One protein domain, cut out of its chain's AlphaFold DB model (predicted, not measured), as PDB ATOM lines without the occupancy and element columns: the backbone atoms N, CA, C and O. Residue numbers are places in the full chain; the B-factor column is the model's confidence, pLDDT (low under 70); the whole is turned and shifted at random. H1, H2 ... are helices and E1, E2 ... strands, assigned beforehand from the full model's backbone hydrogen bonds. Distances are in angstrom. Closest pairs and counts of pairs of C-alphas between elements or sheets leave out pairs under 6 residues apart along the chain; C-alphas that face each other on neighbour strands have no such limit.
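This is residues 2 to 33 and 71 to 126 of the 359 residues of the protein "RNA-directed DNA polymerase, eukaryota, reverse transcriptase zinc-binding domain protein" of Tanacetum cinerariifolium (UniProt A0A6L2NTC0). A long helix, H1, makes the longest axis, with a shorter helix, H2, and a small sheet loosely gathered along one side; residues 2 to 9 and 11 to 16 stick out. Residues 113 to 126, with no named element, fold back past E3. The printed part has 88 residues, with H1, H2, E1, E2, E3 in that order, class mixed; the antiparallel sheet runs E1, E2, E3. It spans 49 by 29 by 25 A, only just compact, close to loose, with a radius of gyration of the C-alphas of 14.1 A.

H1, residues 5 to 33, and H2, residues 72 to 86, only just touch, with 3 pairs of C-alphas within 8 A, the closest those of Cys 24 and Val 74, 7.2 A; they run opposite ways at a shallow tilt of 11 degrees. Every O i to N i+4 pair is within hydrogen-bond range in H1, 10 of 11 in H2. E1, residues 91 to 94, E2, 99 to 104, and E3, 107 to 112, form a meander, each the antiparallel neighbour of the one before, in two hairpins; N 92 and O 101 are 2.8 A apart, N 102 and O 109 2.9 A. Each helix only grazes the sheet.

H1 runs 43.0 A from C-alpha 5 at (-17.512, -19.928, 59.372), H2 19.5 A, E1 9.9 A, E2 15.7 A and E3 16.1 A to C-alpha 112 at (-32.465, -0.169, 46.809).

Residues 34 to 70 are cut out, C-alphas 33 and 71 being 12.3 A apart; pLDDT is under 70 in 34 residues, among them 115 to 126.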
ATOM      1  N   ILE A   2     -19.350 -27.720  62.250       47.81
ATOM      2  CA  ILE A   2     -18.969 -27.186  60.920       47.81
ATOM      3  C   ILE A   2     -20.102 -26.249  60.481       47.81
ATOM      4  O   ILE A   2     -20.957 -26.631  59.687       47.81
ATOM      5  N   GLY A   3     -20.205 -25.080  61.109       54.97
ATOM      6  CA  GLY A   3     -21.366 -24.210  60.892       54.97
ATOM      7  C   GLY A   3     -21.181 -22.727  61.181       54.97
ATOM      8  O   GLY A   3     -22.017 -21.965  60.721       54.97
ATOM      9  N   HIS A   4     -20.120 -22.310  61.880       58.47
ATOM     10  CA  HIS A   4     -19.931 -20.894  62.214       58.47
ATOM     11  C   HIS A   4     -19.265 -20.084  61.089       58.47
ATOM     12  O   HIS A   4     -19.677 -18.961  60.838       58.47
ATOM     13  N   ASP A   5     -18.342 -20.678  60.331       69.38
ATOM     14  CA  ASP A   5     -17.512 -19.928  59.372       69.38
ATOM     15  C   ASP A   5     -18.302 -19.345  58.178       69.38
ATOM     16  O   ASP A   5     -17.898 -18.356  57.579       69.38
ATOM     17  N   LYS A   6     -19.467 -19.918  57.841       72.25
ATOM     18  CA  LYS A   6     -20.286 -19.450  56.702       72.25
ATOM     19  C   LYS A   6     -21.101 -18.193  57.002       72.25
ATOM     20  O   LYS A   6     -21.415 -17.451  56.079       72.25
ATOM     21  N   GLU A   7     -21.474 -17.984  58.261       77.06
ATOM     22  CA  GLU A   7     -22.239 -16.800  58.669       77.06
ATOM     23  C   GLU A   7     -21.334 -15.558  58.652       77.06
ATOM     24  O   GLU A   7     -21.733 -14.503  58.166       77.06
ATOM     25  N   GLU A   8     -20.065 -15.723  59.043       83.38
ATOM     26  CA  GLU A   8     -19.059 -14.656  58.994       83.38
ATOM     27  C   GLU A   8     -18.728 -14.213  57.555       83.38
ATOM     28  O   GLU A   8     -18.561 -13.017  57.300       83.38
ATOM     29  N   GLU A   9     -18.690 -15.142  56.591       76.00
ATOM     30  CA  GLU A   9     -18.484 -14.820  55.169       76.00
ATOM     31  C   GLU A   9     -19.665 -14.045  54.558       76.00
ATOM     32  O   GLU A   9     -19.460 -13.067  53.827       76.00
ATOM     33  N   GLU A  10     -20.905 -14.448  54.861       79.12
ATOM     34  CA  GLU A  10     -22.113 -13.757  54.389       79.12
ATOM     35  C   GLU A  10     -22.187 -12.328  54.967       79.12
ATOM     36  O   GLU A  10     -22.423 -11.367  54.223       79.12
ATOM     37  N   ASP A  11     -21.873 -12.150  56.254       82.62
ATOM     38  CA  ASP A  11     -21.811 -10.834  56.898       82.62
ATOM     39  C   ASP A  11     -20.691  -9.945  56.333       82.62
ATOM     40  O   ASP A  11     -20.885  -8.736  56.130       82.62
ATOM     41  N   ALA A  12     -19.525 -10.517  56.021       82.00
ATOM     42  CA  ALA A  12     -18.427  -9.793  55.384       82.00
ATOM     43  C   ALA A  12     -18.829  -9.262  53.995       82.00
ATOM     44  O   ALA A  12     -18.604  -8.083  53.694       82.00
ATOM     45  N   LEU A  13     -19.494 -10.083  53.176       79.06
ATOM     46  CA  LEU A  13     -20.007  -9.677  51.862       79.06
ATOM     47  C   LEU A  13     -21.065  -8.573  51.974       79.06
ATOM     48  O   LEU A  13     -21.008  -7.582  51.239       79.06
ATOM     49  N   ILE A  14     -21.995  -8.691  52.926       82.19
ATOM     50  CA  ILE A  14     -23.005  -7.659  53.190       82.19
ATOM     51  C   ILE A  14     -22.338  -6.329  53.574       82.19
ATOM     52  O   ILE A  14     -22.777  -5.265  53.125       82.19
ATOM     53  N   ASN A  15     -21.267  -6.359  54.369       81.94
ATOM     54  CA  ASN A  15     -20.532  -5.156  54.766       81.94
ATOM     55  C   ASN A  15     -19.773  -4.503  53.598       81.94
ATOM     56  O   ASN A  15     -19.760  -3.270  53.489       81.94
ATOM     57  N   ILE A  16     -19.206  -5.298  52.687       83.75
ATOM     58  CA  ILE A  16     -18.586  -4.792  51.450       83.75
ATOM     59  C   ILE A  16     -19.642  -4.106  50.577       83.75
ATOM     60  O   ILE A  16     -19.458  -2.957  50.171       83.75
ATOM     61  N   LEU A  17     -20.789  -4.753  50.359       82.00
ATOM     62  CA  LEU A  17     -21.887  -4.197  49.562       82.00
ATOM     63  C   LEU A  17     -22.440  -2.903  50.169       82.00
ATOM     64  O   LEU A  17     -22.628  -1.918  49.455       82.00
ATOM     65  N   LYS A  18     -22.631  -2.857  51.493       82.75
ATOM     66  CA  LYS A  18     -23.008  -1.632  52.223       82.75
ATOM     67  C   LYS A  18     -22.029  -0.489  51.968       82.75
ATOM     68  O   LYS A  18     -22.453   0.648  51.754       82.75
ATOM     69  N   THR A  19     -20.734  -0.788  51.987       85.31
ATOM     70  CA  THR A  19     -19.676   0.199  51.753       85.31
ATOM     71  C   THR A  19     -19.719   0.714  50.315       85.31
ATOM     72  O   THR A  19     -19.741   1.926  50.109       85.31
ATOM     73  N   LEU A  20     -19.852  -0.178  49.329       81.75
ATOM     74  CA  LEU A  20     -19.977   0.193  47.917       81.75
ATOM     75  C   LEU A  20     -21.211   1.063  47.648       81.75
ATOM     76  O   LEU A  20     -21.102   2.096  46.989       81.75
ATOM     77  N   VAL A  21     -22.372   0.703  48.205       81.81
ATOM     78  CA  VAL A  21     -23.603   1.502  48.080       81.81
ATOM     79  C   VAL A  21     -23.417   2.890  48.701       81.81
ATOM     80  O   VAL A  21     -23.861   3.889  48.130       81.81
ATOM     81  N   LYS A  22     -22.737   2.985  49.849       84.62
ATOM     82  CA  LYS A  22     -22.449   4.266  50.509       84.62
ATOM     83  C   LYS A  22     -21.540   5.158  49.658       84.62
ATOM     84  O   LYS A  22     -21.839   6.345  49.523       84.62
ATOM     85  N   GLU A  23     -20.487   4.602  49.065       82.56
ATOM     86  CA  GLU A  23     -19.597   5.328  48.149       82.56
ATOM     87  C   GLU A  23     -20.339   5.784  46.885       82.56
ATOM     88  O   GLU A  23     -20.262   6.956  46.515       82.56
ATOM     89  N   CYS A  24     -21.166   4.921  46.284       79.44
ATOM     90  CA  CYS A  24     -21.997   5.283  45.131       79.44
ATOM     91  C   CYS A  24     -22.964   6.433  45.462       79.44
ATOM     92  O   CYS A  24     -23.044   7.409  44.713       79.44
ATOM     93  N   LYS A  25     -23.641   6.379  46.622       80.44
ATOM     94  CA  LYS A  25     -24.494   7.477  47.123       80.44
ATOM     95  C   LYS A  25     -23.703   8.782  47.272       80.44
ATOM     96  O   LYS A  25     -24.231   9.861  46.997       80.44
ATOM     97  N   LEU A  26     -22.452   8.705  47.718       81.50
ATOM     98  CA  LEU A  26     -21.594   9.869  47.936       81.50
ATOM     99  C   LEU A  26     -21.130  10.491  46.610       81.50
ATOM    100  O   LEU A  26     -21.169  11.715  46.472       81.50
ATOM    101  N   ILE A  27     -20.767   9.665  45.624       80.00
ATOM    102  CA  ILE A  27     -20.454  10.096  44.253       80.00
ATOM    103  C   ILE A  27     -21.677  10.770  43.623       80.00
ATOM    104  O   ILE A  27     -21.569  11.889  43.123       80.00
ATOM    105  N   TYR A  28     -22.855  10.152  43.735       76.31
ATOM    106  CA  TYR A  28     -24.102  10.701  43.205       76.31
ATOM    107  C   TYR A  28     -24.449  12.068  43.818       76.31
ATOM    108  O   TYR A  28     -24.727  13.025  43.095       76.31
ATOM    109  N   LYS A  29     -24.340  12.216  45.147       79.75
ATOM    110  CA  LYS A  29     -24.534  13.515  45.820       79.75
ATOM    111  C   LYS A  29     -23.530  14.571  45.354       79.75
ATOM    112  O   LYS A  29     -23.910  15.722  45.154       79.75
ATOM    113  N   LYS A  30     -22.258  14.204  45.171       77.56
ATOM    114  CA  LYS A  30     -21.232  15.125  44.651       77.56
ATOM    115  C   LYS A  30     -21.528  15.566  43.218       77.56
ATOM    116  O   LYS A  30     -21.299  16.732  42.900       77.56
ATOM    117  N   ALA A  31     -22.044  14.668  42.383       70.19
ATOM    118  CA  ALA A  31     -22.439  14.983  41.014       70.19
ATOM    119  C   ALA A  31     -23.592  16.001  40.978       70.19
ATOM    120  O   ALA A  31     -23.486  16.997  40.270       70.19
ATOM    121  N   GLN A  32     -24.622  15.831  41.817       69.56
ATOM    122  CA  GLN A  32     -25.751  16.772  41.892       69.56
ATOM    123  C   GLN A  32     -25.341  18.193  42.310       69.56
ATOM    124  O   GLN A  32     -25.883  19.166  41.790       69.56
ATOM    125  N   ILE A  33     -24.371  18.328  43.222       73.62
ATOM    126  CA  ILE A  33     -23.881  19.636  43.696       73.62
ATOM    127  C   ILE A  33     -23.073  20.367  42.608       73.62
ATOM    128  O   ILE A  33     -23.005  21.595  42.614       73.62
ATOM    129  N   THR A  71     -24.674  10.383  35.896       65.62
ATOM    130  CA  THR A  71     -23.395  10.706  35.259       65.62
ATOM    131  C   THR A  71     -22.722   9.444  34.711       65.62
ATOM    132  O   THR A  71     -22.762   8.379  35.335       65.62
ATOM    133  N   GLN A  72     -22.062   9.558  33.551       59.59
ATOM    134  CA  GLN A  72     -21.303   8.460  32.925       59.59
ATOM    135  C   GLN A  72     -20.290   7.812  33.884       59.59
ATOM    136  O   GLN A  72     -20.012   6.624  33.766       59.59
ATOM    137  N   GLU A  73     -19.789   8.560  34.869       59.62
ATOM    138  CA  GLU A  73     -18.896   8.058  35.919       59.62
ATOM    139  C   GLU A  73     -19.561   6.992  36.806       59.62
ATOM    140  O   GLU A  73     -18.936   5.980  37.115       59.62
ATOM    141  N   VAL A  74     -20.836   7.172  37.173       63.22
ATOM    142  CA  VAL A  74     -21.589   6.197  37.984       63.22
ATOM    143  C   VAL A  74     -21.889   4.940  37.167       63.22
ATOM    144  O   VAL A  74     -21.764   3.829  37.681       63.22
ATOM    145  N   LEU A  75     -22.220   5.095  35.882       66.56
ATOM    146  CA  LEU A  75     -22.440   3.967  34.970       66.56
ATOM    147  C   LEU A  75     -21.161   3.165  34.725       66.56
ATOM    148  O   LEU A  75     -21.204   1.938  34.740       66.56
ATOM    149  N   LEU A  76     -20.025   3.841  34.538       71.25
ATOM    150  CA  LEU A  76     -18.727   3.196  34.351       71.25
ATOM    151  C   LEU A  76     -18.288   2.458  35.623       71.25
ATOM    152  O   LEU A  76     -17.812   1.329  35.542       71.25
ATOM    153  N   PHE A  77     -18.498   3.057  36.797       70.50
ATOM    154  CA  PHE A  77     -18.186   2.427  38.080       70.50
ATOM    155  C   PHE A  77     -19.050   1.182  38.337       70.50
ATOM    156  O   PHE A  77     -18.532   0.141  38.742       70.50
ATOM    157  N   LEU A  78     -20.353   1.250  38.034       71.50
ATOM    158  CA  LEU A  78     -21.248   0.092  38.102       71.50
ATOM    159  C   LEU A  78     -20.855  -0.989  37.089       71.50
ATOM    160  O   LEU A  78     -20.831  -2.158  37.454       71.50
ATOM    161  N   ALA A  79     -20.495  -0.628  35.855       64.81
ATOM    162  CA  ALA A  79     -20.064  -1.586  34.836       64.81
ATOM    163  C   ALA A  79     -18.783  -2.342  35.241       64.81
ATOM    164  O   ALA A  79     -18.703  -3.555  35.062       64.81
ATOM    165  N   LEU A  80     -17.817  -1.652  35.856       66.69
ATOM    166  CA  LEU A  80     -16.583  -2.274  36.352       66.69
ATOM    167  C   LEU A  80     -16.843  -3.234  37.525       66.69
ATOM    168  O   LEU A  80     -16.243  -4.305  37.591       66.69
ATOM    169  N   LEU A  81     -17.777  -2.893  38.420       66.12
ATOM    170  CA  LEU A  81     -18.222  -3.802  39.483       66.12
ATOM    171  C   LEU A  81     -18.995  -5.014  38.929       66.12
ATOM    172  O   LEU A  81     -18.888  -6.113  39.478       66.12
ATOM    173  N   VAL A  82     -19.755  -4.826  37.841       64.81
ATOM    174  CA  VAL A  82     -20.543  -5.877  37.170       64.81
ATOM    175  C   VAL A  82     -19.676  -6.993  36.618       64.81
ATOM    176  O   VAL A  82     -19.969  -8.160  36.889       64.81
ATOM    177  N   ASP A  83     -18.602  -6.659  35.911       58.94
ATOM    178  CA  ASP A  83     -17.824  -7.671  35.195       58.94
ATOM    179  C   ASP A  83     -17.037  -8.608  36.121       58.94
ATOM    180  O   ASP A  83     -16.947  -9.800  35.837       58.94
ATOM    181  N   HIS A  84     -16.481  -8.108  37.230       58.97
ATOM    182  CA  HIS A  84     -15.577  -8.914  38.068       58.97
ATOM    183  C   HIS A  84     -16.249  -9.490  39.319       58.97
ATOM    184  O   HIS A  84     -15.951 -10.616  39.711       58.97
ATOM    185  N   PHE A  85     -17.162  -8.745  39.951       59.84
ATOM    186  CA  PHE A  85     -17.735  -9.141  41.241       59.84
ATOM    187  C   PHE A  85     -19.134  -9.743  41.108       59.84
ATOM    188  O   PHE A  85     -19.478 -10.681  41.820       59.84
ATOM    189  N   PHE A  86     -19.958  -9.227  40.193       63.47
ATOM    190  CA  PHE A  86     -21.353  -9.659  40.072       63.47
ATOM    191  C   PHE A  86     -21.548 -10.895  39.185       63.47
ATOM    192  O   PHE A  86     -22.497 -11.655  39.410       63.47
ATOM    193  N   ALA A  87     -20.624 -11.149  38.253       58.38
ATOM    194  CA  ALA A  87     -20.591 -12.378  37.459       58.38
ATOM    195  C   ALA A  87     -20.465 -13.642  38.331       58.38
ATOM    196  O   ALA A  87     -21.046 -14.679  38.011       58.38
ATOM    197  N   THR A  88     -19.765 -13.549  39.462       54.28
ATOM    198  CA  THR A  88     -19.541 -14.652  40.408       54.28
ATOM    199  C   THR A  88     -20.716 -14.900  41.357       54.28
ATOM    200  O   THR A  88     -20.840 -16.010  41.868       54.28
ATOM    201  N   ILE A  89     -21.602 -13.920  41.576       67.94
ATOM    202  CA  ILE A  89     -22.672 -13.981  42.599       67.94
ATOM    203  C   ILE A  89     -24.099 -13.871  42.037       67.94
ATOM    204  O   ILE A  89     -25.029 -13.543  42.770       67.94
ATOM    205  N   HIS A  90     -24.304 -14.162  40.745       78.31
ATOM    206  CA  HIS A  90     -25.620 -14.119  40.081       78.31
ATOM    207  C   HIS A  90     -26.423 -12.845  40.402       78.31
ATOM    208  O   HIS A  90     -27.614 -12.909  40.726       78.31
ATOM    209  N   ALA A  91     -25.776 -11.678  40.341       82.44
ATOM    210  CA  ALA A  91     -26.471 -10.426  40.602       82.44
ATOM    211  C   ALA A  91     -27.121  -9.855  39.341       82.44
ATOM    212  O   ALA A  91     -26.571  -9.916  38.243       82.44
ATOM    213  N   GLN A  92     -28.287  -9.249  39.518       82.50
ATOM    214  CA  GLN A  92     -29.008  -8.502  38.501       82.50
ATOM    215  C   GLN A  92     -29.068  -7.035  38.933       82.50
ATOM    216  O   GLN A  92     -29.613  -6.724  39.987       82.50
ATOM    217  N   ILE A  93     -28.523  -6.134  38.116       81.38
ATOM    218  CA  ILE A  93     -28.562  -4.690  38.375       81.38
ATOM    219  C   ILE A  93     -29.615  -4.046  37.477       81.38
ATOM    220  O   ILE A  93     -29.541  -4.148  36.253       81.38
ATOM    221  N   ASP A  94     -30.576  -3.358  38.086       80.94
ATOM    222  CA  ASP A  94     -31.497  -2.457  37.404       80.94
ATOM    223  C   ASP A  94     -31.047  -1.015  37.650       80.94
ATOM    224  O   ASP A  94     -31.316  -0.405  38.687       80.94
ATOM    225  N   VAL A  95     -30.325  -0.472  36.675       74.12
ATOM    226  CA  VAL A  95     -29.741   0.872  36.742       74.12
ATOM    227  C   VAL A  95     -30.816   1.962  36.782       74.12
ATOM    228  O   VAL A  95     -30.621   2.982  37.433       74.12
ATOM    229  N   PHE A  96     -31.963   1.754  36.131       67.06
ATOM    230  CA  PHE A  96     -33.024   2.766  36.059       67.06
ATOM    231  C   PHE A  96     -33.810   2.871  37.355       67.06
ATOM    232  O   PHE A  96     -34.287   3.948  37.715       67.06
ATOM    233  N   ARG A  97     -33.956   1.747  38.055       78.75
ATOM    234  CA  ARG A  97     -34.578   1.708  39.380       78.75
ATOM    235  C   ARG A  97     -33.569   1.934  40.501       78.75
ATOM    236  O   ARG A  97     -33.971   2.080  41.647       78.75
ATOM    237  N   CYS A  98     -32.283   1.980  40.159       81.38
ATOM    238  CA  CYS A  98     -31.175   1.964  41.097       81.38
ATOM    239  C   CYS A  98     -31.280   0.773  42.074       81.38
ATOM    240  O   CYS A  98     -31.104   0.933  43.279       81.38
ATOM    241  N   GLU A  99     -31.594  -0.420  41.564       82.75
ATOM    242  CA  GLU A  99     -31.788  -1.641  42.356       82.75
ATOM    243  C   GLU A  99     -30.709  -2.686  42.016       82.75
ATOM    244  O   GLU A  99     -30.376  -2.890  40.849       82.75
ATOM    245  N   ILE A 100     -30.179  -3.386  43.021       82.88
ATOM    246  CA  ILE A 100     -29.311  -4.561  42.840       82.88
ATOM    247  C   ILE A 100     -30.006  -5.762  43.477       82.88
ATOM    248  O   ILE A 100     -30.335  -5.745  44.660       82.88
ATOM    249  N   LEU A 101     -30.240  -6.810  42.698       84.31
ATOM    250  CA  LEU A 101     -30.793  -8.079  43.153       84.31
ATOM    251  C   LEU A 101     -29.671  -9.107  43.205       84.31
ATOM    252  O   LEU A 101     -29.103  -9.449  42.176       84.31
ATOM    253  N   LEU A 102     -29.370  -9.617  44.389       85.56
ATOM    254  CA  LEU A 102     -28.348 -10.637  44.601       85.56
ATOM    255  C   LEU A 102     -29.007 -11.991  44.835       85.56
ATOM    256  O   LEU A 102     -29.781 -12.140  45.780       85.56
ATOM    257  N   GLY A 103     -28.726 -12.964  43.968       79.81
ATOM    258  CA  GLY A 103     -29.175 -14.340  44.150       79.81
ATOM    259  C   GLY A 103     -28.251 -15.085  45.108       79.81
ATOM    260  O   GLY A 103     -27.187 -15.540  44.700       79.81
ATOM    261  N   VAL A 104     -28.662 -15.243  46.366       74.44
ATOM    262  CA  VAL A 104     -27.936 -16.041  47.362       74.44
ATOM    263  C   VAL A 104     -28.731 -17.318  47.621       74.44
ATOM    264  O   VAL A 104     -29.766 -17.317  48.287       74.44
ATOM    265  N   ARG A 105     -28.252 -18.439  47.069       79.06
ATOM    266  CA  ARG A 105     -28.944 -19.742  47.096       79.06
ATOM    267  C   ARG A 105     -30.366 -19.645  46.509       79.06
ATOM    268  O   ARG A 105     -30.513 -19.391  45.320       79.06
ATOM    269  N   ASN A 106     -31.393 -19.852  47.338       77.12
ATOM    270  CA  ASN A 106     -32.808 -19.827  46.957       77.12
ATOM    271  C   ASN A 106     -33.501 -18.503  47.328       77.12
ATOM    272  O   ASN A 106     -34.720 -18.393  47.183       77.12
ATOM    273  N   GLU A 107     -32.749 -17.515  47.818       74.06
ATOM    274  CA  GLU A 107     -33.257 -16.199  48.197       74.06
ATOM    275  C   GLU A 107     -32.669 -15.120  47.278       74.06
ATOM    276  O   GLU A 107     -31.524 -15.200  46.828       74.06
ATOM    277  N   LYS A 108     -33.467 -14.092  46.983       80.62
ATOM    278  CA  LYS A 108     -32.981 -12.867  46.344       80.62
ATOM    279  C   LYS A 108     -32.924 -11.772  47.393       80.62
ATOM    280  O   LYS A 108     -33.920 -11.530  48.062       80.62
ATOM    281  N   VAL A 109     -31.791 -11.095  47.520       79.81
ATOM    282  CA  VAL A 109     -31.666  -9.904  48.365       79.81
ATOM    283  C   VAL A 109     -31.728  -8.680  47.465       79.81
ATOM    284  O   VAL A 109     -30.945  -8.562  46.524       79.81
ATOM    285  N   LYS A 110     -32.680  -7.784  47.732       85.75
ATOM    286  CA  LYS A 110     -32.859  -6.540  46.983       85.75
ATOM    287  C   LYS A 110     -32.196  -5.380  47.721       85.75
ATOM    288  O   LYS A 110     -32.530  -5.083  48.863       85.75
ATOM    289  N   PHE A 111     -31.306  -4.682  47.037       79.44
ATOM    290  CA  PHE A 111     -30.687  -3.454  47.511       79.44
ATOM    291  C   PHE A 111     -31.253  -2.293  46.708       79.44
ATOM    292  O   PHE A 111     -30.993  -2.183  45.512       79.44
ATOM    293  N   ASP A 112     -32.042  -1.450  47.362       80.44
ATOM    294  CA  ASP A 112     -32.465  -0.169  46.809       80.44
ATOM    295  C   ASP A 112     -31.362   0.862  47.091       80.44
ATOM    296  O   ASP A 112     -30.984   1.089  48.243       80.44
ATOM    297  N   MET A 113     -30.787   1.456  46.046       72.44
ATOM    298  CA  MET A 113     -29.735   2.461  46.202       72.44
ATOM    299  C   MET A 113     -30.280   3.835  46.609       72.44
ATOM    300  O   MET A 113     -29.482   4.715  46.928       72.44
ATOM    301  N   ASN A 114     -31.595   4.039  46.642       74.31
ATOM    302  CA  ASN A 114     -32.232   5.262  47.123       74.31
ATOM    303  C   ASN A 114     -32.683   5.131  48.588       74.31
ATOM    304  O   ASN A 114     -32.563   6.097  49.344       74.31
ATOM    305  N   GLU A 115     -33.102   3.941  49.020       67.00
ATOM    306  CA  GLU A 115     -33.612   3.676  50.377       67.00
ATOM    307  C   GLU A 115     -32.617   2.882  51.262       67.00
ATOM    308  O   GLU A 115     -31.418   2.782  50.961       67.00
ATOM    309  N   GLU A 116     -33.071   2.429  52.437       65.19
ATOM    310  CA  GLU A 116     -32.375   1.443  53.277       65.19
ATOM    311  C   GLU A 116     -32.533   0.023  52.702       65.19
ATOM    312  O   GLU A 116     -33.416  -0.254  51.893       65.19
ATOM    313  N   ILE A 117     -31.654  -0.896  53.110       59.50
ATOM    314  CA  ILE A 117     -31.627  -2.280  52.612       59.50
ATOM    315  C   ILE A 117     -32.968  -2.965  52.895       59.50
ATOM    316  O   ILE A 117     -33.335  -3.163  54.052       59.50
ATOM    317  N   CYS A 118     -33.671  -3.386  51.842       60.56
ATOM    318  CA  CYS A 118     -34.916  -4.137  51.958       60.56
ATOM    319  C   CYS A 118     -34.692  -5.629  51.706       60.56
ATOM    320  O   CYS A 118     -34.639  -6.099  50.568       60.56
ATOM    321  N   TYR A 119     -34.666  -6.404  52.788       58.00
ATOM    322  CA  TYR A 119     -34.726  -7.860  52.711       58.00
ATOM    323  C   TYR A 119     -36.113  -8.290  52.228       58.00
ATOM    324  O   TYR A 119     -37.060  -8.416  53.001       58.00
ATOM    325  N   SER A 120     -36.246  -8.501  50.924       56.12
ATOM    326  CA  SER A 120     -37.450  -9.065  50.323       56.12
ATOM    327  C   SER A 120     -37.162 -10.507  49.940       56.12
ATOM    328  O   SER A 120     -36.480 -10.768  48.959       56.12
ATOM    329  N   ARG A 121     -37.678 -11.465  50.720       52.16
ATOM    330  CA  ARG A 121     -37.600 -12.889  50.369       52.16
ATOM    331  C   ARG A 121     -38.511 -13.163  49.181       52.16
ATOM    332  O   ARG A 121     -39.704 -13.403  49.347       52.16
ATOM    333  N   ILE A 122     -37.948 -13.096  47.982       54.72
ATOM    334  CA  ILE A 122     -38.640 -13.495  46.759       54.72
ATOM    335  C   ILE A 122     -38.313 -14.976  46.526       54.72
ATOM    336  O   ILE A 122     -37.156 -15.275  46.217       54.72
ATOM    337  N   PRO A 123     -39.272 -15.908  46.692       42.31
ATOM    338  CA  PRO A 123     -39.032 -17.314  46.394       42.31
ATOM    339  C   PRO A 123     -38.695 -17.488  44.909       42.31
ATOM    340  O   PRO A 123     -39.319 -16.884  44.034       42.31
ATOM    341  N   LEU A 124     -37.683 -18.310  44.628       40.88
ATOM    342  CA  LEU A 124     -37.308 -18.698  43.271       40.88
ATOM    343  C   LEU A 124     -38.377 -19.634  42.690       40.88
ATOM    344  O   LEU A 124     -38.414 -20.823  43.002       40.88
ATOM    345  N   GLU A 125     -39.247 -19.111  41.825       37.28
ATOM    346  CA  GLU A 125     -39.967 -19.958  40.875       37.28
ATOM    347  C   GLU A 125     -38.966 -20.445  39.818       37.28
ATOM    348  O   GLU A 125     -38.350 -19.648  39.104       37.28
ATOM    349  N   ASN A 126     -38.770 -21.763  39.739       31.78
ATOM    350  CA  ASN A 126     -37.944 -22.390  38.712       31.78
ATOM    351  C   ASN A 126     -38.572 -22.145  37.332       31.78
ATOM    352  O   ASN A 126     -39.501 -22.845  36.927       31.78
TER     353      ASN A 126